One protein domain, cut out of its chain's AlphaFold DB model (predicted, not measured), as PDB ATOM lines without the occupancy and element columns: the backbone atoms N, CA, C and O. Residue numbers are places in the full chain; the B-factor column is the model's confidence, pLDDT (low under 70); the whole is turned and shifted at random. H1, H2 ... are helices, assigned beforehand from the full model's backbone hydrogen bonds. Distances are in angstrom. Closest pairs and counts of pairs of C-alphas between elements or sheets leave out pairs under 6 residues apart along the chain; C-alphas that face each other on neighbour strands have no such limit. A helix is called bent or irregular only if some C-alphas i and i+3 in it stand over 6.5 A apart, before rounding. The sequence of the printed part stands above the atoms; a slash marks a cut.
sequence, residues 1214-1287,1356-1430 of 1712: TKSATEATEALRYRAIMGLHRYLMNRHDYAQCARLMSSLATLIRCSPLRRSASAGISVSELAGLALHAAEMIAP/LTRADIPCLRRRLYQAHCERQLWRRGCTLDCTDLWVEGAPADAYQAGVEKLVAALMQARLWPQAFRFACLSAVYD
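This is residues 1214 to 1287 and 1356 to 1430 of the 1712 residues of the protein "Hypothetical_protein_-_conserved" of Leishmania infantum (UniProt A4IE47). Picture two helix hairpins joined by one long helix: H2 and H3 pack side by side, H4 packs on H3, and the hairpin of H6 and H7 packs on the other side of H4. H1 stands at one end of this bundle of H2, H3, H4, H6 and H7, meeting H2 with residues 1233 to 1237 alone, while short H5 bridges H2 and H6. You will find 149 printed residues with seven named helices, H1 to H7 in chain order, and no named strand; the class is all helix. The whole is compact, with a radius of gyration of the C-alphas of 15.5 A, and rounded, spanning 43 by 39 by 27 A.

Find C-alpha 1219 at (147.471, 104.512, 95.634); from there H1 runs 28.0 A to residue 1238. Next come H2, residues 1242 to 1257, 22.5 A long, and H3, residues 1271 to 1283, 18.4 A long. After the cut, find C-alpha 1358 at (157.067, 115.623, 129.273), where H4 begins its 32.5 A to residue 1379. H4 is irregular: C-alphas 1359 and 1362 are 7.1 A apart. H5 is residues 1387 to 1390, H6 is residues 1396 to 1412, 24.0 A long, and H7 runs from residue 1416 to C-alpha 1426 at (150.361, 129.371, 120.214).

Look first at H2 and H3, a helical hairpin that touches closest at the C-alphas of Ala 1246 and Ala 1278, 4.0 A, at a shallow tilt of 15 degrees, opposite ways. H3 touches H4, closest at the C-alphas of Ser 1272 and Ala 1371, 4.8 A, at a shallow tilt of 19 degrees, opposite ways. H4 touches H7, closest at the C-alphas of Arg 1366 and Leu 1425, 5.7 A. H6 and H7 form a helical hairpin; the C-alphas of Val 1407 and Ala 1419, their closest, are 5.1 A apart. H5 touches H6, closest at the C-alphas of Leu 1389 and Tyr 1399, 5.7 A. H1 is apart from H4, H5, H6 and H7. Every O i to N i+4 pair is within hydrogen-bond range in H1, H2, H3, H6 and H7, and 16 of 18 are in H4; H5 is too short for such a pair.

The two farthest C-alphas, of Arg 1239 and Gln 1412, are 44.9 A apart. Residues 1288 to 1355 are not printed, and C-alphas 1287 and 1356 are 15.8 A apart across this cut. The link from H2 to H3, 13 residues, is long. The model's mean pLDDT over the printed part is 76.9; look for values under 70 in 30 residues, among them 1214 to 1218 and 1258 to 1269.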
ATOM      1  N   THR A1214     156.705 111.540  97.224       66.27
ATOM      2  CA  THR A1214     155.437 112.204  97.581       66.27
ATOM      3  C   THR A1214     154.706 112.785  96.371       66.27
ATOM      4  O   THR A1214     153.473 112.798  96.390       66.27
ATOM      5  N   LYS A1215     155.454 113.202  95.334       57.96
ATOM      6  CA  LYS A1215     154.992 113.957  94.147       57.96
ATOM      7  C   LYS A1215     154.205 113.142  93.109       57.96
ATOM      8  O   LYS A1215     153.369 113.706  92.417       57.96
ATOM      9  N   SER A1216     154.506 111.853  92.965       53.39
ATOM     10  CA  SER A1216     154.020 110.981  91.877       53.39
ATOM     11  C   SER A1216     153.410 109.682  92.414       53.39
ATOM     12  O   SER A1216     153.577 108.611  91.833       53.39
ATOM     13  N   ALA A1217     152.797 109.758  93.594       57.00
ATOM     14  CA  ALA A1217     152.352 108.586  94.327       57.00
ATOM     15  C   ALA A1217     151.078 107.988  93.714       57.00
ATOM     16  O   ALA A1217     150.035 108.638  93.679       57.00
ATOM     17  N   THR A1218     151.154 106.732  93.281       67.78
ATOM     18  CA  THR A1218     149.969 105.898  93.047       67.78
ATOM     19  C   THR A1218     149.401 105.428  94.386       67.78
ATOM     20  O   THR A1218     150.135 105.349  95.377       67.78
ATOM     21  N   GLU A1219     148.126 105.037  94.422       70.25
ATOM     22  CA  GLU A1219     147.471 104.512  95.634       70.25
ATOM     23  C   GLU A1219     148.267 103.365  96.280       70.25
ATOM     24  O   GLU A1219     148.419 103.326  97.497       70.25
ATOM     25  N   ALA A1220     148.887 102.496  95.471       72.36
ATOM     26  CA  ALA A1220     149.775 101.434  95.945       72.36
ATOM     27  C   ALA A1220     150.991 101.967  96.733       72.36
ATOM     28  O   ALA A1220     151.345 101.410  97.772       72.36
ATOM     29  N   THR A1221     151.610 103.069  96.292       76.84
ATOM     30  CA  THR A1221     152.721 103.705  97.030       76.84
ATOM     31  C   THR A1221     152.255 104.454  98.280       76.84
ATOM     32  O   THR A1221     153.004 104.537  99.254       76.84
ATOM     33  N   GLU A1222     151.016 104.959  98.307       74.31
ATOM     34  CA  GLU A1222     150.434 105.561  99.513       74.31
ATOM     35  C   GLU A1222     150.065 104.497 100.550       74.31
ATOM     36  O   GLU A1222     150.414 104.652 101.719       74.31
ATOM     37  N   ALA A1223     149.472 103.381 100.119       77.54
ATOM     38  CA  ALA A1223     149.200 102.214 100.953       77.54
ATOM     39  C   ALA A1223     150.492 101.582 101.502       77.54
ATOM     40  O   ALA A1223     150.544 101.205 102.674       77.54
ATOM     41  N   LEU A1224     151.562 101.517 100.699       83.68
ATOM     42  CA  LEU A1224     152.874 101.063 101.161       83.68
ATOM     43  C   LEU A1224     153.485 102.037 102.182       83.68
ATOM     44  O   LEU A1224     153.964 101.584 103.220       83.68
ATOM     45  N   ARG A1225     153.413 103.362 101.957       84.22
ATOM     46  CA  ARG A1225     153.866 104.361 102.945       84.22
ATOM     47  C   ARG A1225     153.056 104.267 104.245       84.22
ATOM     48  O   ARG A1225     153.651 104.243 105.318       84.22
ATOM     49  N   TYR A1226     151.728 104.168 104.157       82.93
ATOM     50  CA  TYR A1226     150.835 103.953 105.302       82.93
ATOM     51  C   TYR A1226     151.269 102.719 106.100       82.93
ATOM     52  O   TYR A1226     151.483 102.802 107.311       82.93
ATOM     53  N   ARG A1227     151.466 101.583 105.416       86.45
ATOM     54  CA  ARG A1227     151.870 100.329 106.058       86.45
ATOM     55  C   ARG A1227     153.238 100.464 106.722       86.45
ATOM     56  O   ARG A1227     153.377 100.071 107.874       86.45
ATOM     57  N   ALA A1228     154.216 101.059 106.039       88.06
ATOM     58  CA  ALA A1228     155.557 101.286 106.571       88.06
ATOM     59  C   ALA A1228     155.540 102.126 107.862       88.06
ATOM     60  O   ALA A1228     156.187 101.745 108.836       88.06
ATOM     61  N   ILE A1229     154.761 103.214 107.903       88.48
ATOM     62  CA  ILE A1229     154.650 104.066 109.098       88.48
ATOM     63  C   ILE A1229     153.940 103.333 110.242       88.48
ATOM     64  O   ILE A1229     154.438 103.331 111.367       88.48
ATOM     65  N   MET A1230     152.814 102.664 109.971       88.08
ATOM     66  CA  MET A1230     152.097 101.894 110.996       88.08
ATOM     67  C   MET A1230     152.915 100.701 111.512       88.08
ATOM     68  O   MET A1230     152.791 100.341 112.682       88.08
ATOM     69  N   GLY A1231     153.771 100.117 110.671       86.71
ATOM     70  CA  GLY A1231     154.760  99.114 111.059       86.71
ATOM     71  C   GLY A1231     155.795  99.670 112.032       86.71
ATOM     72  O   GLY A1231     155.951  99.117 113.117       86.71
ATOM     73  N   LEU A1232     156.428 100.799 111.693       88.98
ATOM     74  CA  LEU A1232     157.415 101.460 112.552       88.98
ATOM     75  C   LEU A1232     156.805 101.937 113.883       88.98
ATOM     76  O   LEU A1232     157.414 101.766 114.936       88.98
ATOM     77  N   HIS A1233     155.584 102.481 113.862       88.86
ATOM     78  CA  HIS A1233     154.862 102.851 115.082       88.86
ATOM     79  C   HIS A1233     154.611 101.626 115.974       88.86
ATOM     80  O   HIS A1233     154.987 101.634 117.144       88.86
ATOM     81  N   ARG A1234     154.048 100.538 115.424       87.83
ATOM     82  CA  ARG A1234     153.826  99.285 116.172       87.83
ATOM     83  C   ARG A1234     155.128  98.682 116.696       87.83
ATOM     84  O   ARG A1234     155.144  98.209 117.824       87.83
ATOM     85  N   TYR A1235     156.208  98.738 115.918       85.93
ATOM     86  CA  TYR A1235     157.529  98.265 116.333       85.93
ATOM     87  C   TYR A1235     157.996  98.979 117.607       85.93
ATOM     88  O   TYR A1235     158.267  98.329 118.611       85.93
ATOM     89  N   LEU A1236     158.007 100.315 117.602       86.60
ATOM     90  CA  LEU A1236     158.483 101.112 118.737       86.60
ATOM     91  C   LEU A1236     157.553 101.015 119.958       86.60
ATOM     92  O   LEU A1236     158.030 100.937 121.088       86.60
ATOM     93  N   MET A1237     156.232 100.958 119.748       85.68
ATOM     94  CA  MET A1237     155.264 100.767 120.838       85.68
ATOM     95  C   MET A1237     155.398  99.381 121.491       85.68
ATOM     96  O   MET A1237     155.304  99.285 122.712       85.68
ATOM     97  N   ASN A1238     155.685  98.328 120.710       83.44
ATOM     98  CA  ASN A1238     155.953  96.975 121.218       83.44
ATOM     99  C   ASN A1238     157.279  96.866 121.998       83.44
ATOM    100  O   ASN A1238     157.447  95.919 122.761       83.44
ATOM    101  N   ARG A1239     158.223  97.798 121.802       75.15
ATOM    102  CA  ARG A1239     159.485  97.881 122.563       75.15
ATOM    103  C   ARG A1239     159.420  98.802 123.781       75.15
ATOM    104  O   ARG A1239     160.373  98.843 124.548       75.15
ATOM    105  N   HIS A1240     158.308  99.515 123.974       82.30
ATOM    106  CA  HIS A1240     158.153 100.582 124.970       82.30
ATOM    107  C   HIS A1240     159.054 101.819 124.736       82.30
ATOM    108  O   HIS A1240     159.185 102.666 125.619       82.30
ATOM    109  N   ASP A1241     159.596 101.995 123.523       80.82
ATOM    110  CA  ASP A1241     160.425 103.145 123.117       80.82
ATOM    111  C   ASP A1241     159.579 104.397 122.811       80.82
ATOM    112  O   ASP A1241     159.669 105.040 121.759       80.82
ATOM    113  N   TYR A1242     158.714 104.754 123.757       83.79
ATOM    114  CA  TYR A1242     157.679 105.775 123.628       83.79
ATOM    115  C   TYR A1242     158.228 107.154 123.219       83.79
ATOM    116  O   TYR A1242     157.679 107.797 122.322       83.79
ATOM    117  N   ALA A1243     159.368 107.576 123.779       80.04
ATOM    118  CA  ALA A1243     160.020 108.841 123.423       80.04
ATOM    119  C   ALA A1243     160.602 108.848 121.991       80.04
ATOM    120  O   ALA A1243     160.551 109.873 121.305       80.04
ATOM    121  N   GLN A1244     161.118 107.710 121.510       83.22
ATOM    122  CA  GLN A1244     161.606 107.552 120.134       83.22
ATOM    123  C   GLN A1244     160.440 107.501 119.142       83.22
ATOM    124  O   GLN A1244     160.500 108.135 118.089       83.22
ATOM    125  N   CYS A1245     159.360 106.804 119.505       86.07
ATOM    126  CA  CYS A1245     158.118 106.744 118.744       86.07
ATOM    127  C   CYS A1245     157.503 108.140 118.565       86.07
ATOM    128  O   CYS A1245     157.255 108.560 117.435       86.07
ATOM    129  N   ALA A1246     157.364 108.906 119.653       83.58
ATOM    130  CA  ALA A1246     156.893 110.288 119.611       83.58
ATOM    131  C   ALA A1246     157.758 111.165 118.688       83.58
ATOM    132  O   ALA A1246     157.228 111.871 117.826       83.58
ATOM    133  N   ARG A1247     159.092 111.073 118.816       83.57
ATOM    134  CA  ARG A1247     160.053 111.848 118.013       83.57
ATOM    135  C   ARG A1247     159.931 111.535 116.522       83.57
ATOM    136  O   ARG A1247     159.852 112.456 115.716       83.57
ATOM    137  N   LEU A1248     159.872 110.253 116.158       84.94
ATOM    138  CA  LEU A1248     159.836 109.814 114.762       84.94
ATOM    139  C   LEU A1248     158.470 110.038 114.102       84.94
ATOM    140  O   LEU A1248     158.424 110.434 112.942       84.94
ATOM    141  N   MET A1249     157.355 109.860 114.818       88.34
ATOM    142  CA  MET A1249     156.031 110.207 114.280       88.34
ATOM    143  C   MET A1249     155.883 111.727 114.095       88.34
ATOM    144  O   MET A1249     155.342 112.171 113.082       88.34
ATOM    145  N   SER A1250     156.440 112.531 115.013       84.33
ATOM    146  CA  SER A1250     156.516 113.995 114.891       84.33
ATOM    147  C   SER A1250     157.365 114.429 113.689       84.33
ATOM    148  O   SER A1250     156.904 115.221 112.865       84.33
ATOM    149  N   SER A1251     158.573 113.877 113.515       82.90
ATOM    150  CA  SER A1251     159.438 114.248 112.388       82.90
ATOM    151  C   SER A1251     158.912 113.746 111.037       82.90
ATOM    152  O   SER A1251     159.059 114.450 110.041       82.90
ATOM    153  N   LEU A1252     158.223 112.597 110.988       83.59
ATOM    154  CA  LEU A1252     157.499 112.140 109.794       83.59
ATOM    155  C   LEU A1252     156.321 113.058 109.434       83.59
ATOM    156  O   LEU A1252     156.111 113.322 108.250       83.59
ATOM    157  N   ALA A1253     155.582 113.578 110.423       80.93
ATOM    158  CA  ALA A1253     154.520 114.560 110.191       80.93
ATOM    159  C   ALA A1253     155.078 115.837 109.538       80.93
ATOM    160  O   ALA A1253     154.582 116.258 108.489       80.93
ATOM    161  N   THR A1254     156.165 116.389 110.092       79.54
ATOM    162  CA  THR A1254     156.890 117.528 109.507       79.54
ATOM    163  C   THR A1254     157.425 117.208 108.108       79.54
ATOM    164  O   THR A1254     157.210 117.993 107.190       79.54
ATOM    165  N   LEU A1255     158.069 116.055 107.895       77.25
ATOM    166  CA  LEU A1255     158.657 115.687 106.600       77.25
ATOM    167  C   LEU A1255     157.601 115.573 105.493       77.25
ATOM    168  O   LEU A1255     157.804 116.077 104.388       77.25
ATOM    169  N   ILE A1256     156.459 114.944 105.782       75.57
ATOM    170  CA  ILE A1256     155.360 114.810 104.819       75.57
ATOM    171  C   ILE A1256     154.736 116.180 104.521       75.57
ATOM    172  O   ILE A1256     154.491 116.487 103.350       75.57
ATOM    173  N   ARG A1257     154.532 117.027 105.542       73.54
ATOM    174  CA  ARG A1257     153.909 118.350 105.381       73.54
ATOM    175  C   ARG A1257     154.814 119.391 104.713       73.54
ATOM    176  O   ARG A1257     154.315 120.212 103.947       73.54
ATOM    177  N   CYS A1258     156.121 119.332 104.944       69.99
ATOM    178  CA  CYS A1258     157.105 120.169 104.255       69.99
ATOM    179  C   CYS A1258     157.468 119.643 102.853       69.99
ATOM    180  O   CYS A1258     158.267 120.267 102.155       69.99
ATOM    181  N   SER A1259     156.898 118.515 102.403       67.74
ATOM    182  CA  SER A1259     157.093 118.049 101.026       67.74
ATOM    183  C   SER A1259     156.242 118.893 100.050       67.74
ATOM    184  O   SER A1259     155.028 118.993 100.223       67.74
ATOM    185  N   PRO A1260     156.834 119.520  99.014       51.50
ATOM    186  CA  PRO A1260     156.294 120.761  98.435       51.50
ATOM    187  C   PRO A1260     155.097 120.612  97.477       51.50
ATOM    188  O   PRO A1260     154.717 121.585  96.833       51.50
ATOM    189  N   LEU A1261     154.537 119.411  97.289       49.85
ATOM    190  CA  LEU A1261     153.499 119.155  96.279       49.85
ATOM    191  C   LEU A1261     152.567 118.003  96.683       49.85
ATOM    192  O   LEU A1261     152.893 116.842  96.424       49.85
ATOM    193  N   ARG A1262     151.373 118.311  97.213       52.20
ATOM    194  CA  ARG A1262     150.242 117.364  97.262       52.20
ATOM    195  C   ARG A1262     148.885 118.027  97.033       52.20
ATOM    196  O   ARG A1262     148.471 118.898  97.786       52.20
ATOM    197  N   ARG A1263     148.165 117.524  96.024       42.77
ATOM    198  CA  ARG A1263     146.708 117.692  95.849       42.77
ATOM    199  C   ARG A1263     145.924 116.417  96.221       42.77
ATOM    200  O   ARG A1263     144.701 116.435  96.204       42.77
ATOM    201  N   SER A1264     146.619 115.326  96.561       40.51
ATOM    202  CA  SER A1264     146.053 114.017  96.910       40.51
ATOM    203  C   SER A1264     146.209 113.713  98.408       40.51
ATOM    204  O   SER A1264     147.316 113.514  98.915       40.51
ATOM    205  N   ALA A1265     145.080 113.690  99.122       44.21
ATOM    206  CA  ALA A1265     144.998 113.345 100.547       44.21
ATOM    207  C   ALA A1265     143.644 112.695 100.920       44.21
ATOM    208  O   ALA A1265     143.097 112.934 101.995       44.21
ATOM    209  N   SER A1266     143.084 111.892 100.008       46.78
ATOM    210  CA  SER A1266     141.847 111.117 100.209       46.78
ATOM    211  C   SER A1266     142.085 109.682 100.702       46.78
ATOM    212  O   SER A1266     141.199 109.131 101.347       46.78
ATOM    213  N   ALA A1267     143.252 109.086 100.418       44.76
ATOM    214  CA  ALA A1267     143.550 107.670 100.688       44.76
ATOM    215  C   ALA A1267     144.755 107.418 101.622       44.76
ATOM    216  O   ALA A1267     144.879 106.333 102.188       44.76
ATOM    217  N   GLY A1268     145.658 108.391 101.782       53.89
ATOM    218  CA  GLY A1268     146.836 108.278 102.648       53.89
ATOM    219  C   GLY A1268     146.587 108.703 104.101       53.89
ATOM    220  O   GLY A1268     145.650 109.447 104.392       53.89
ATOM    221  N   ILE A1269     147.487 108.280 105.000       60.67
ATOM    222  CA  ILE A1269     147.538 108.748 106.397       60.67
ATOM    223  C   ILE A1269     147.597 110.283 106.425       60.67
ATOM    224  O   ILE A1269     148.388 110.898 105.701       60.67
ATOM    225  N   SER A1270     146.774 110.916 107.256       71.33
ATOM    226  CA  SER A1270     146.793 112.371 107.390       71.33
ATOM    227  C   SER A1270     147.887 112.841 108.351       71.33
ATOM    228  O   SER A1270     148.258 112.150 109.301       71.33
ATOM    229  N   VAL A1271     148.350 114.082 108.173       77.80
ATOM    230  CA  VAL A1271     149.292 114.726 109.110       77.80
ATOM    231  C   VAL A1271     148.699 114.790 110.531       77.80
ATOM    232  O   VAL A1271     149.428 114.643 111.509       77.80
ATOM    233  N   SER A1272     147.367 114.909 110.656       77.54
ATOM    234  CA  SER A1272     146.669 114.838 111.949       77.54
ATOM    235  C   SER A1272     146.716 113.450 112.599       77.54
ATOM    236  O   SER A1272     146.802 113.374 113.820       77.54
ATOM    237  N   GLU A1273     146.722 112.358 111.827       81.29
ATOM    238  CA  GLU A1273     146.918 111.017 112.396       81.29
ATOM    239  C   GLU A1273     148.357 110.843 112.902       81.29
ATOM    240  O   GLU A1273     148.541 110.371 114.018       81.29
ATOM    241  N   LEU A1274     149.376 111.307 112.167       83.45
ATOM    242  CA  LEU A1274     150.777 111.225 112.620       83.45
ATOM    243  C   LEU A1274     151.051 112.055 113.877       83.45
ATOM    244  O   LEU A1274     151.693 111.565 114.804       83.45
ATOM    245  N   ALA A1275     150.524 113.280 113.944       82.32
ATOM    246  CA  ALA A1275     150.595 114.093 115.156       82.32
ATOM    247  C   ALA A1275     149.836 113.442 116.332       82.32
ATOM    248  O   ALA A1275     150.272 113.552 117.476       82.32
ATOM    249  N   GLY A1276     148.747 112.715 116.053       85.28
ATOM    250  CA  GLY A1276     148.009 111.923 117.041       85.28
ATOM    251  C   GLY A1276     148.808 110.727 117.563       85.28
ATOM    252  O   GLY A1276     148.907 110.548 118.774       85.28
ATOM    253  N   LEU A1277     149.450 109.953 116.679       86.47
ATOM    254  CA  LEU A1277     150.344 108.850 117.059       86.47
ATOM    255  C   LEU A1277     151.567 109.351 117.843       86.47
ATOM    256  O   LEU A1277     151.996 108.693 118.789       86.47
ATOM    257  N   ALA A1278     152.104 110.522 117.484       85.83
ATOM    258  CA  ALA A1278     153.201 111.164 118.205       85.83
ATOM    259  C   ALA A1278     152.794 111.588 119.625       85.83
ATOM    260  O   ALA A1278     153.527 111.327 120.578       85.83
ATOM    261  N   LEU A1279     151.616 112.209 119.770       85.10
ATOM    262  CA  LEU A1279     151.068 112.601 121.068       85.10
ATOM    263  C   LEU A1279     150.750 111.379 121.939       85.10
ATOM    264  O   LEU A1279     151.182 111.333 123.085       85.10
ATOM    265  N   HIS A1280     150.069 110.372 121.386       85.92
ATOM    266  CA  HIS A1280     149.739 109.139 122.100       85.92
ATOM    267  C   HIS A1280     151.002 108.433 122.615       85.92
ATOM    268  O   HIS A1280     151.063 108.057 123.785       85.92
ATOM    269  N   ALA A1281     152.044 108.326 121.785       84.56
ATOM    270  CA  ALA A1281     153.331 107.797 122.219       84.56
ATOM    271  C   ALA A1281     153.963 108.644 123.340       84.56
ATOM    272  O   ALA A1281     154.457 108.084 124.311       84.56
ATOM    273  N   ALA A1282     153.913 109.978 123.261       81.95
ATOM    274  CA  ALA A1282     154.451 110.848 124.310       81.95
ATOM    275  C   ALA A1282     153.685 110.741 125.644       81.95
ATOM    276  O   ALA A1282     154.289 110.836 126.712       81.95
ATOM    277  N   GLU A1283     152.373 110.512 125.599       82.81
ATOM    278  CA  GLU A1283     151.531 110.325 126.788       82.81
ATOM    279  C   GLU A1283     151.765 108.955 127.456       82.81
ATOM    280  O   GLU A1283     151.708 108.854 128.681       82.81
ATOM    281  N   MET A1284     152.161 107.928 126.693       79.14
ATOM    282  CA  MET A1284     152.549 106.611 127.228       79.14
ATOM    283  C   MET A1284     153.887 106.594 127.994       79.14
ATOM    284  O   MET A1284     154.169 105.611 128.676       79.14
ATOM    285  N   ILE A1285     154.697 107.664 127.943       73.70
ATOM    286  CA  ILE A1285     155.993 107.744 128.656       73.70
ATOM    287  C   ILE A1285     155.817 107.621 130.185       73.70
ATOM    288  O   ILE A1285     156.711 107.117 130.862       73.70
ATOM    289  N   ALA A1286     154.674 108.049 130.738       56.53
ATOM    290  CA  ALA A1286     154.301 107.789 132.131       56.53
ATOM    291  C   ALA A1286     152.769 107.894 132.327       56.53
ATOM    292  O   ALA A1286     152.261 109.007 132.473       56.53
ATOM    293  N   PRO A1287     152.021 106.772 132.397       51.70
ATOM    294  CA  PRO A1287     150.560 106.789 132.561       51.70
ATOM    295  C   PRO A1287     150.087 107.155 133.985       51.70
ATOM    296  O   PRO A1287     148.888 107.190 134.247       51.70
ATOM    297  N   LEU A1356     162.487 113.541 123.291       63.80
ATOM    298  CA  LEU A1356     161.272 114.237 123.699       63.80
ATOM    299  C   LEU A1356     160.951 113.891 125.152       63.80
ATOM    300  O   LEU A1356     161.030 112.737 125.573       63.80
ATOM    301  N   THR A1357     160.589 114.917 125.908       64.06
ATOM    302  CA  THR A1357     160.305 114.870 127.339       64.06
ATOM    303  C   THR A1357     158.866 115.301 127.609       64.06
ATOM    304  O   THR A1357     158.173 115.821 126.734       64.06
ATOM    305  N   ARG A1358     158.403 115.159 128.858       66.72
ATOM    306  CA  ARG A1358     157.067 115.623 129.273       66.72
ATOM    307  C   ARG A1358     156.835 117.123 129.005       66.72
ATOM    308  O   ARG A1358     155.693 117.524 128.803       66.72
ATOM    309  N   ALA A1359     157.899 117.933 128.967       68.85
ATOM    310  CA  ALA A1359     157.833 119.360 128.647       68.85
ATOM    311  C   ALA A1359     157.444 119.648 127.182       68.85
ATOM    312  O   ALA A1359     156.978 120.742 126.883       68.85
ATOM    313  N   ASP A1360     157.599 118.675 126.280       73.42
ATOM    314  CA  ASP A1360     157.352 118.843 124.844       73.42
ATOM    315  C   ASP A1360     155.904 118.465 124.440       73.42
ATOM    316  O   ASP A1360     155.459 118.769 123.329       73.42
ATOM    317  N   ILE A1361     155.118 117.872 125.355       76.48
ATOM    318  CA  ILE A1361     153.707 117.489 125.136       76.48
ATOM    319  C   ILE A1361     152.819 118.674 124.695       76.48
ATOM    320  O   ILE A1361     152.046 118.491 123.752       76.48
ATOM    321  N   PRO A1362     152.914 119.895 125.269       76.22
ATOM    322  CA  PRO A1362     152.162 121.051 124.773       76.22
ATOM    323  C   PRO A1362     152.470 121.389 123.306       76.22
ATOM    324  O   PRO A1362     151.560 121.728 122.552       76.22
ATOM    325  N   CYS A1363     153.722 121.216 122.859       77.54
ATOM    326  CA  CYS A1363     154.109 121.431 121.462       77.54
ATOM    327  C   CYS A1363     153.517 120.356 120.530       77.54
ATOM    328  O   CYS A1363     153.034 120.676 119.441       77.54
ATOM    329  N   LEU A1364     153.466 119.093 120.972       77.61
ATOM    330  CA  LEU A1364     152.788 118.019 120.235       77.61
ATOM    331  C   LEU A1364     151.269 118.248 120.155       77.61
ATOM    332  O   LEU A1364     150.686 118.094 119.081       77.61
ATOM    333  N   ARG A1365     150.632 118.698 121.245       82.58
ATOM    334  CA  ARG A1365     149.208 119.085 121.258       82.58
ATOM    335  C   ARG A1365     148.934 120.269 120.324       82.58
ATOM    336  O   ARG A1365     147.986 120.205 119.542       82.58
ATOM    337  N   ARG A1366     149.806 121.290 120.310       83.88
ATOM    338  CA  ARG A1366     149.775 122.391 119.329       83.88
ATOM    339  C   ARG A1366     149.848 121.861 117.895       83.88
ATOM    340  O   ARG A1366     149.005 122.237 117.089       83.88
ATOM    341  N   ARG A1367     150.792 120.966 117.571       81.31
ATOM    342  CA  ARG A1367     150.934 120.362 116.226       81.31
ATOM    343  C   ARG A1367     149.723 119.528 115.803       81.31
ATOM    344  O   ARG A1367     149.284 119.641 114.662       81.31
ATOM    345  N   LEU A1368     149.149 118.731 116.706       83.89
ATOM    346  CA  LEU A1368     147.920 117.981 116.430       83.89
ATOM    347  C   LEU A1368     146.750 118.926 116.122       83.89
ATOM    348  O   LEU A1368     146.044 118.733 115.130       83.89
ATOM    349  N   TYR A1369     146.577 119.980 116.925       84.24
ATOM    350  CA  TYR A1369     145.529 120.968 116.683       84.24
ATOM    351  C   TYR A1369     145.780 121.785 115.407       84.24
ATOM    352  O   TYR A1369     144.844 122.059 114.659       84.24
ATOM    353  N   GLN A1370     147.042 122.088 115.093       86.53
ATOM    354  CA  GLN A1370     147.447 122.727 113.841       86.53
ATOM    355  C   GLN A1370     147.058 121.872 112.626       86.53
ATOM    356  O   GLN A1370     146.394 122.364 111.719       86.53
ATOM    357  N   ALA A1371     147.381 120.574 112.634       79.97
ATOM    358  CA  ALA A1371     146.984 119.657 111.567       79.97
ATOM    359  C   ALA A1371     145.458 119.512 111.449       79.97
ATOM    360  O   ALA A1371     144.947 119.368 110.339       79.97
ATOM    361  N   HIS A1372     144.715 119.580 112.561       83.91
ATOM    362  CA  HIS A1372     143.253 119.652 112.513       83.91
ATOM    363  C   HIS A1372     142.785 120.939 111.816       83.91
ATOM    364  O   HIS A1372     141.982 120.866 110.889       83.91
ATOM    365  N   CYS A1373     143.314 122.101 112.207       83.33
ATOM    366  CA  CYS A1373     142.989 123.398 111.607       83.33
ATOM    367  C   CYS A1373     143.283 123.424 110.098       83.33
ATOM    368  O   CYS A1373     142.406 123.760 109.304       83.33
ATOM    369  N   GLU A1374     144.473 122.978 109.688       80.68
ATOM    370  CA  GLU A1374     144.863 122.864 108.279       80.68
ATOM    371  C   GLU A1374     143.959 121.885 107.502       80.68
ATOM    372  O   GLU A1374     143.575 122.171 106.369       80.68
ATOM    373  N   ARG A1375     143.531 120.765 108.112       78.18
ATOM    374  CA  ARG A1375     142.588 119.810 107.495       78.18
ATOM    375  C   ARG A1375     141.181 120.396 107.319       78.18
ATOM    376  O   ARG A1375     140.511 120.048 106.349       78.18
ATOM    377  N   GLN A1376     140.728 121.281 108.213       81.38
ATOM    378  CA  GLN A1376     139.439 121.976 108.071       81.38
ATOM    379  C   GLN A1376     139.509 123.117 107.042       81.38
ATOM    380  O   GLN A1376     138.581 123.260 106.248       81.38
ATOM    381  N   LEU A1377     140.618 123.867 106.983       80.87
ATOM    382  CA  LEU A1377     140.884 124.837 105.911       80.87
ATOM    383  C   LEU A1377     140.885 124.155 104.538       80.87
ATOM    384  O   LEU A1377     140.161 124.580 103.640       80.87
ATOM    385  N   TRP A1378     141.605 123.036 104.402       75.60
ATOM    386  CA  TRP A1378     141.664 122.265 103.159       75.60
ATOM    387  C   TRP A1378     140.285 121.739 102.727       75.60
ATOM    388  O   TRP A1378     139.933 121.825 101.552       75.60
ATOM    389  N   ARG A1379     139.453 121.285 103.678       78.37
ATOM    390  CA  ARG A1379     138.047 120.906 103.428       78.37
ATOM    391  C   ARG A1379     137.160 122.063 102.959       78.37
ATOM    392  O   ARG A1379     136.185 121.806 102.264       78.37
ATOM    393  N   ARG A1380     137.484 123.312 103.315       75.76
ATOM    394  CA  ARG A1380     136.826 124.533 102.805       75.76
ATOM    395  C   ARG A1380     137.494 125.091 101.534       75.76
ATOM    396  O   ARG A1380     137.142 126.176 101.090       75.76
ATOM    397  N   GLY A1381     138.440 124.360 100.933       70.92
ATOM    398  CA  GLY A1381     139.156 124.757  99.713       70.92
ATOM    399  C   GLY A1381     140.345 125.701  99.937       70.92
ATOM    400  O   GLY A1381     141.056 126.023  98.987       70.92
ATOM    401  N   CYS A1382     140.610 126.120 101.175       70.69
ATOM    402  CA  CYS A1382     141.700 127.031 101.510       70.69
ATOM    403  C   CYS A1382     143.022 126.264 101.671       70.69
ATOM    404  O   CYS A1382     143.259 125.613 102.689       70.69
ATOM    405  N   THR A1383     143.917 126.357 100.684       67.71
ATOM    406  CA  THR A1383     145.300 125.868 100.804       67.71
ATOM    407  C   THR A1383     146.205 126.947 101.390       67.71
ATOM    408  O   THR A1383     146.369 128.004 100.780       67.71
ATOM    409  N   LEU A1384     146.821 126.677 102.543       69.68
ATOM    410  CA  LEU A1384     147.724 127.606 103.219       69.68
ATOM    411  C   LEU A1384     149.084 126.955 103.473       69.68
ATOM    412  O   LEU A1384     149.152 125.905 104.110       69.68
ATOM    413  N   ASP A1385     150.168 127.598 103.045       68.61
ATOM    414  CA  ASP A1385     151.524 127.154 103.367       68.61
ATOM    415  C   ASP A1385     152.102 127.938 104.548       68.61
ATOM    416  O   ASP A1385     152.503 129.097 104.421       68.61
ATOM    417  N   CYS A1386     152.125 127.266 105.702       73.74
ATOM    418  CA  CYS A1386     152.808 127.662 106.936       73.74
ATOM    419  C   CYS A1386     153.769 126.536 107.364       73.74
ATOM    420  O   CYS A1386     153.662 125.982 108.459       73.74
ATOM    421  N   THR A1387     154.682 126.146 106.468       72.85
ATOM    422  CA  THR A1387     155.688 125.094 106.714       72.85
ATOM    423  C   THR A1387     156.573 125.392 107.922       72.85
ATOM    424  O   THR A1387     156.992 124.476 108.623       72.85
ATOM    425  N   ASP A1388     156.799 126.667 108.222       72.60
ATOM    426  CA  ASP A1388     157.709 127.130 109.275       72.60
ATOM    427  C   ASP A1388     157.220 126.733 110.678       72.60
ATOM    428  O   ASP A1388     158.018 126.405 111.551       72.60
ATOM    429  N   LEU A1389     155.898 126.624 110.867       77.03
ATOM    430  CA  LEU A1389     155.276 126.123 112.101       77.03
ATOM    431  C   LEU A1389     155.525 124.628 112.366       77.03
ATOM    432  O   LEU A1389     155.339 124.155 113.497       77.03
ATOM    433  N   TRP A1390     155.900 123.879 111.325       77.55
ATOM    434  CA  TRP A1390     156.230 122.457 111.393       77.55
ATOM    435  C   TRP A1390     157.720 122.209 111.653       77.55
ATOM    436  O   TRP A1390     158.061 121.133 112.151       77.55
ATOM    437  N   VAL A1391     158.601 123.179 111.403       72.79
ATOM    438  CA  VAL A1391     160.050 123.070 111.646       72.79
ATOM    439  C   VAL A1391     160.365 123.189 113.145       72.79
ATOM    440  O   VAL A1391     159.764 123.982 113.865       72.79
ATOM    441  N   GLU A1392     161.306 122.385 113.644       66.33
ATOM    442  CA  GLU A1392     161.797 122.491 115.026       66.33
ATOM    443  C   GLU A1392     162.915 123.534 115.098       66.33
ATOM    444  O   GLU A1392     163.917 123.416 114.400       66.33
ATOM    445  N   GLY A1393     162.736 124.565 115.930       64.04
ATOM    446  CA  GLY A1393     163.701 125.664 116.044       64.04
ATOM    447  C   GLY A1393     163.640 126.696 114.910       64.04
ATOM    448  O   GLY A1393     164.652 127.333 114.631       64.04
ATOM    449  N   ALA A1394     162.481 126.875 114.263       67.60
ATOM    450  CA  ALA A1394     162.256 128.011 113.365       67.60
ATOM    451  C   ALA A1394     162.549 129.352 114.082       67.60
ATOM    452  O   ALA A1394     162.250 129.471 115.276       67.60
ATOM    453  N   PRO A1395     163.117 130.364 113.393       72.96
ATOM    454  CA  PRO A1395     163.379 131.666 114.002       72.96
ATOM    455  C   PRO A1395     162.067 132.322 114.453       72.96
ATOM    456  O   PRO A1395     161.039 132.175 113.788       72.96
ATOM    457  N   ALA A1396     162.110 133.038 115.582       75.02
ATOM    458  CA  ALA A1396     160.919 133.542 116.274       75.02
ATOM    459  C   ALA A1396     159.991 134.348 115.349       75.02
ATOM    460  O   ALA A1396     158.797 134.067 115.297       75.02
ATOM    461  N   ASP A1397     160.555 135.254 114.548       79.31
ATOM    462  CA  ASP A1397     159.859 136.072 113.550       79.31
ATOM    463  C   ASP A1397     159.054 135.222 112.545       79.31
ATOM    464  O   ASP A1397     157.907 135.538 112.233       79.31
ATOM    465  N   ALA A1398     159.631 134.117 112.054       77.20
ATOM    466  CA  ALA A1398     158.978 133.227 111.090       77.20
ATOM    467  C   ALA A1398     157.918 132.338 111.752       77.20
ATOM    468  O   ALA A1398     156.874 132.069 111.156       77.20
ATOM    469  N   TYR A1399     158.146 131.914 113.001       80.78
ATOM    470  CA  TYR A1399     157.121 131.235 113.792       80.78
ATOM    471  C   TYR A1399     155.926 132.165 114.048       80.78
ATOM    472  O   TYR A1399     154.790 131.775 113.786       80.78
ATOM    473  N   GLN A1400     156.170 133.407 114.479       82.42
ATOM    474  CA  GLN A1400     155.132 134.415 114.698       82.42
ATOM    475  C   GLN A1400     154.347 134.702 113.412       82.42
ATOM    476  O   GLN A1400     153.129 134.526 113.403       82.42
ATOM    477  N   ALA A1401     155.027 135.037 112.312       82.53
ATOM    478  CA  ALA A1401     154.380 135.283 111.023       82.53
ATOM    479  C   ALA A1401     153.589 134.056 110.524       82.53
ATOM    480  O   ALA A1401     152.502 134.198 109.961       82.53
ATOM    481  N   GLY A1402     154.087 132.839 110.770       82.33
ATOM    482  CA  GLY A1402     153.379 131.594 110.477       82.33
ATOM    483  C   GLY A1402     152.093 131.420 111.296       82.33
ATOM    484  O   GLY A1402     151.073 131.003 110.737       82.33
ATOM    485  N   VAL A1403     152.117 131.757 112.594       84.23
ATOM    486  CA  VAL A1403     150.936 131.724 113.477       84.23
ATOM    487  C   VAL A1403     149.932 132.783 113.032       84.23
ATOM    488  O   VAL A1403     148.773 132.444 112.812       84.23
ATOM    489  N   GLU A1404     150.365 134.031 112.846       86.21
ATOM    490  CA  GLU A1404     149.526 135.144 112.387       86.21
ATOM    491  C   GLU A1404     148.826 134.808 111.064       86.21
ATOM    492  O   GLU A1404     147.609 134.950 110.954       86.21
ATOM    493  N   LYS A1405     149.569 134.267 110.091       85.91
ATOM    494  CA  LYS A1405     149.050 133.821 108.790       85.91
ATOM    495  C   LYS A1405     148.020 132.691 108.919       85.91
ATOM    496  O   LYS A1405     147.015 132.709 108.209       85.91
ATOM    497  N   LEU A1406     148.229 131.727 109.822       85.31
ATOM    498  CA  LEU A1406     147.283 130.626 110.048       85.31
ATOM    499  C   LEU A1406     146.027 131.074 110.810       85.31
ATOM    500  O   LEU A1406     144.922 130.696 110.422       85.31
ATOM    501  N   VAL A1407     146.162 131.913 111.841       87.14
ATOM    502  CA  VAL A1407     145.017 132.485 112.569       87.14
ATOM    503  C   VAL A1407     144.196 133.383 111.639       87.14
ATOM    504  O   VAL A1407     142.981 133.220 111.566       87.14
ATOM    505  N   ALA A1408     144.838 134.249 110.845       86.48
ATOM    506  CA  ALA A1408     144.164 135.074 109.844       86.48
ATOM    507  C   ALA A1408     143.389 134.234 108.815       86.48
ATOM    508  O   ALA A1408     142.230 134.539 108.539       86.48
ATOM    509  N   ALA A1409     143.975 133.146 108.304       85.03
ATOM    510  CA  ALA A1409     143.292 132.240 107.380       85.03
ATOM    511  C   ALA A1409     142.089 131.521 108.023       85.03
ATOM    512  O   ALA A1409     141.063 131.344 107.370       85.03
ATOM    513  N   LEU A1410     142.177 131.133 109.302       86.35
ATOM    514  CA  LEU A1410     141.054 130.533 110.037       86.35
ATOM    515  C   LEU A1410     139.916 131.538 110.275       86.35
ATOM    516  O   LEU A1410     138.752 131.173 110.117       86.35
ATOM    517  N   MET A1411     140.234 132.798 110.590       86.34
ATOM    518  CA  MET A1411     139.239 133.872 110.713       86.34
ATOM    519  C   MET A1411     138.568 134.168 109.360       86.34
ATOM    520  O   MET A1411     137.343 134.129 109.265       86.34
ATOM    521  N   GLN A1412     139.351 134.340 108.286       85.29
ATOM    522  CA  GLN A1412     138.847 134.518 106.912       85.29
ATOM    523  C   GLN A1412     137.942 133.363 106.461       85.29
ATOM    524  O   GLN A1412     136.914 133.586 105.827       85.29
ATOM    525  N   ALA A1413     138.290 132.126 106.818       83.12
ATOM    526  CA  ALA A1413     137.496 130.943 106.507       83.12
ATOM    527  C   ALA A1413     136.277 130.743 107.433       83.12
ATOM    528  O   ALA A1413     135.639 129.693 107.335       83.12
ATOM    529  N   ARG A1414     135.966 131.684 108.343       84.33
ATOM    530  CA  ARG A1414     134.926 131.586 109.392       84.33
ATOM    531  C   ARG A1414     135.012 130.280 110.199       84.33
ATOM    532  O   ARG A1414     134.037 129.540 110.351       84.33
ATOM    533  N   LEU A1415     136.215 129.972 110.687       84.88
ATOM    534  CA  LEU A1415     136.537 128.870 111.604       84.88
ATOM    535  C   LEU A1415     136.914 129.440 112.985       84.88
ATOM    536  O   LEU A1415     138.015 129.229 113.496       84.88
ATOM    537  N   TRP A1416     135.999 130.224 113.566       86.63
ATOM    538  CA  TRP A1416     136.260 131.047 114.751       86.63
ATOM    539  C   TRP A1416     136.683 130.258 116.008       86.63
ATOM    540  O   TRP A1416     137.720 130.609 116.580       86.63
ATOM    541  N   PRO A1417     136.020 129.147 116.409       84.42
ATOM    542  CA  PRO A1417     136.480 128.342 117.546       84.42
ATOM    543  C   PRO A1417     137.869 127.727 117.328       84.42
ATOM    544  O   PRO A1417     138.626 127.547 118.282       84.42
ATOM    545  N   GLN A1418     138.229 127.416 116.077       86.67
ATOM    546  CA  GLN A1418     139.542 126.877 115.721       86.67
ATOM    547  C   GLN A1418     140.624 127.963 115.746       86.67
ATOM    548  O   GLN A1418     141.695 127.729 116.304       86.67
ATOM    549  N   ALA A1419     140.338 129.157 115.210       85.58
ATOM    550  CA  ALA A1419     141.223 130.321 115.297       85.58
ATOM    551  C   ALA A1419     141.540 130.668 116.762       85.58
ATOM    552  O   ALA A1419     142.705 130.815 117.127       85.58
ATOM    553  N   PHE A1420     140.506 130.715 117.608       86.42
ATOM    554  CA  PHE A1420     140.619 131.014 119.032       86.42
ATOM    555  C   PHE A1420     141.464 129.971 119.776       86.42
ATOM    556  O   PHE A1420     142.493 130.303 120.366       86.42
ATOM    557  N   ARG A1421     141.090 128.686 119.689       83.59
ATOM    558  CA  ARG A1421     141.807 127.599 120.376       83.59
ATOM    559  C   ARG A1421     143.250 127.452 119.880       83.59
ATOM    560  O   ARG A1421     144.130 127.136 120.679       83.59
ATOM    561  N   PHE A1422     143.528 127.716 118.598       83.64
ATOM    562  CA  PHE A1422     144.900 127.719 118.086       83.64
ATOM    563  C   PHE A1422     145.717 128.920 118.588       83.64
ATOM    564  O   PHE A1422     146.874 128.729 118.957       83.64
ATOM    565  N   ALA A1423     145.131 130.122 118.684       84.20
ATOM    566  CA  ALA A1423     145.795 131.279 119.289       84.20
ATOM    567  C   ALA A1423     146.206 130.988 120.745       84.20
ATOM    568  O   ALA A1423     147.385 131.127 121.078       84.20
ATOM    569  N   CYS A1424     145.295 130.447 121.565       81.88
ATOM    570  CA  CYS A1424     145.586 130.020 122.941       81.88
ATOM    571  C   CYS A1424     146.731 128.991 123.027       81.88
ATOM    572  O   CYS A1424     147.592 129.092 123.897       81.88
ATOM    573  N   LEU A1425     146.785 128.024 122.101       77.98
ATOM    574  CA  LEU A1425     147.864 127.025 122.014       77.98
ATOM    575  C   LEU A1425     149.181 127.569 121.426       77.98
ATOM    576  O   LEU A1425     150.194 126.866 121.454       77.98
ATOM    577  N   SER A1426     149.184 128.778 120.860       74.79
ATOM    578  CA  SER A1426     150.361 129.371 120.214       74.79
ATOM    579  C   SER A1426     151.262 130.152 121.173       74.79
ATOM    580  O   SER A1426     152.452 130.277 120.884       74.79
ATOM    581  N   ALA A1427     150.685 130.700 122.253       69.66
ATOM    582  CA  ALA A1427     151.255 131.679 123.196       69.66
ATOM    583  C   ALA A1427     151.807 132.997 122.594       69.66
ATOM    584  O   ALA A1427     152.112 133.918 123.346       69.66
ATOM    585  N   VAL A1428     151.921 133.107 121.266       74.57
ATOM    586  CA  VAL A1428     152.486 134.266 120.552       74.57
ATOM    587  C   VAL A1428     151.396 135.171 119.970       74.57
ATOM    588  O   VAL A1428     151.582 136.383 119.911       74.57
ATOM    589  N   TYR A1429     150.245 134.616 119.573       79.13
ATOM    590  CA  TYR A1429     149.107 135.401 119.090       79.13
ATOM    591  C   TYR A1429     148.103 135.666 120.213       79.13
ATOM    592  O   TYR A1429     147.674 134.733 120.891       79.13
ATOM    593  N   ASP A1430     147.684 136.921 120.376       81.18
ATOM    594  CA  ASP A1430     146.693 137.318 121.377       81.18
ATOM    595  C   ASP A1430     145.279 136.792 121.025       81.18
ATOM    596  O   ASP A1430     144.656 137.286 120.075       81.18
TER     597      ASP A1430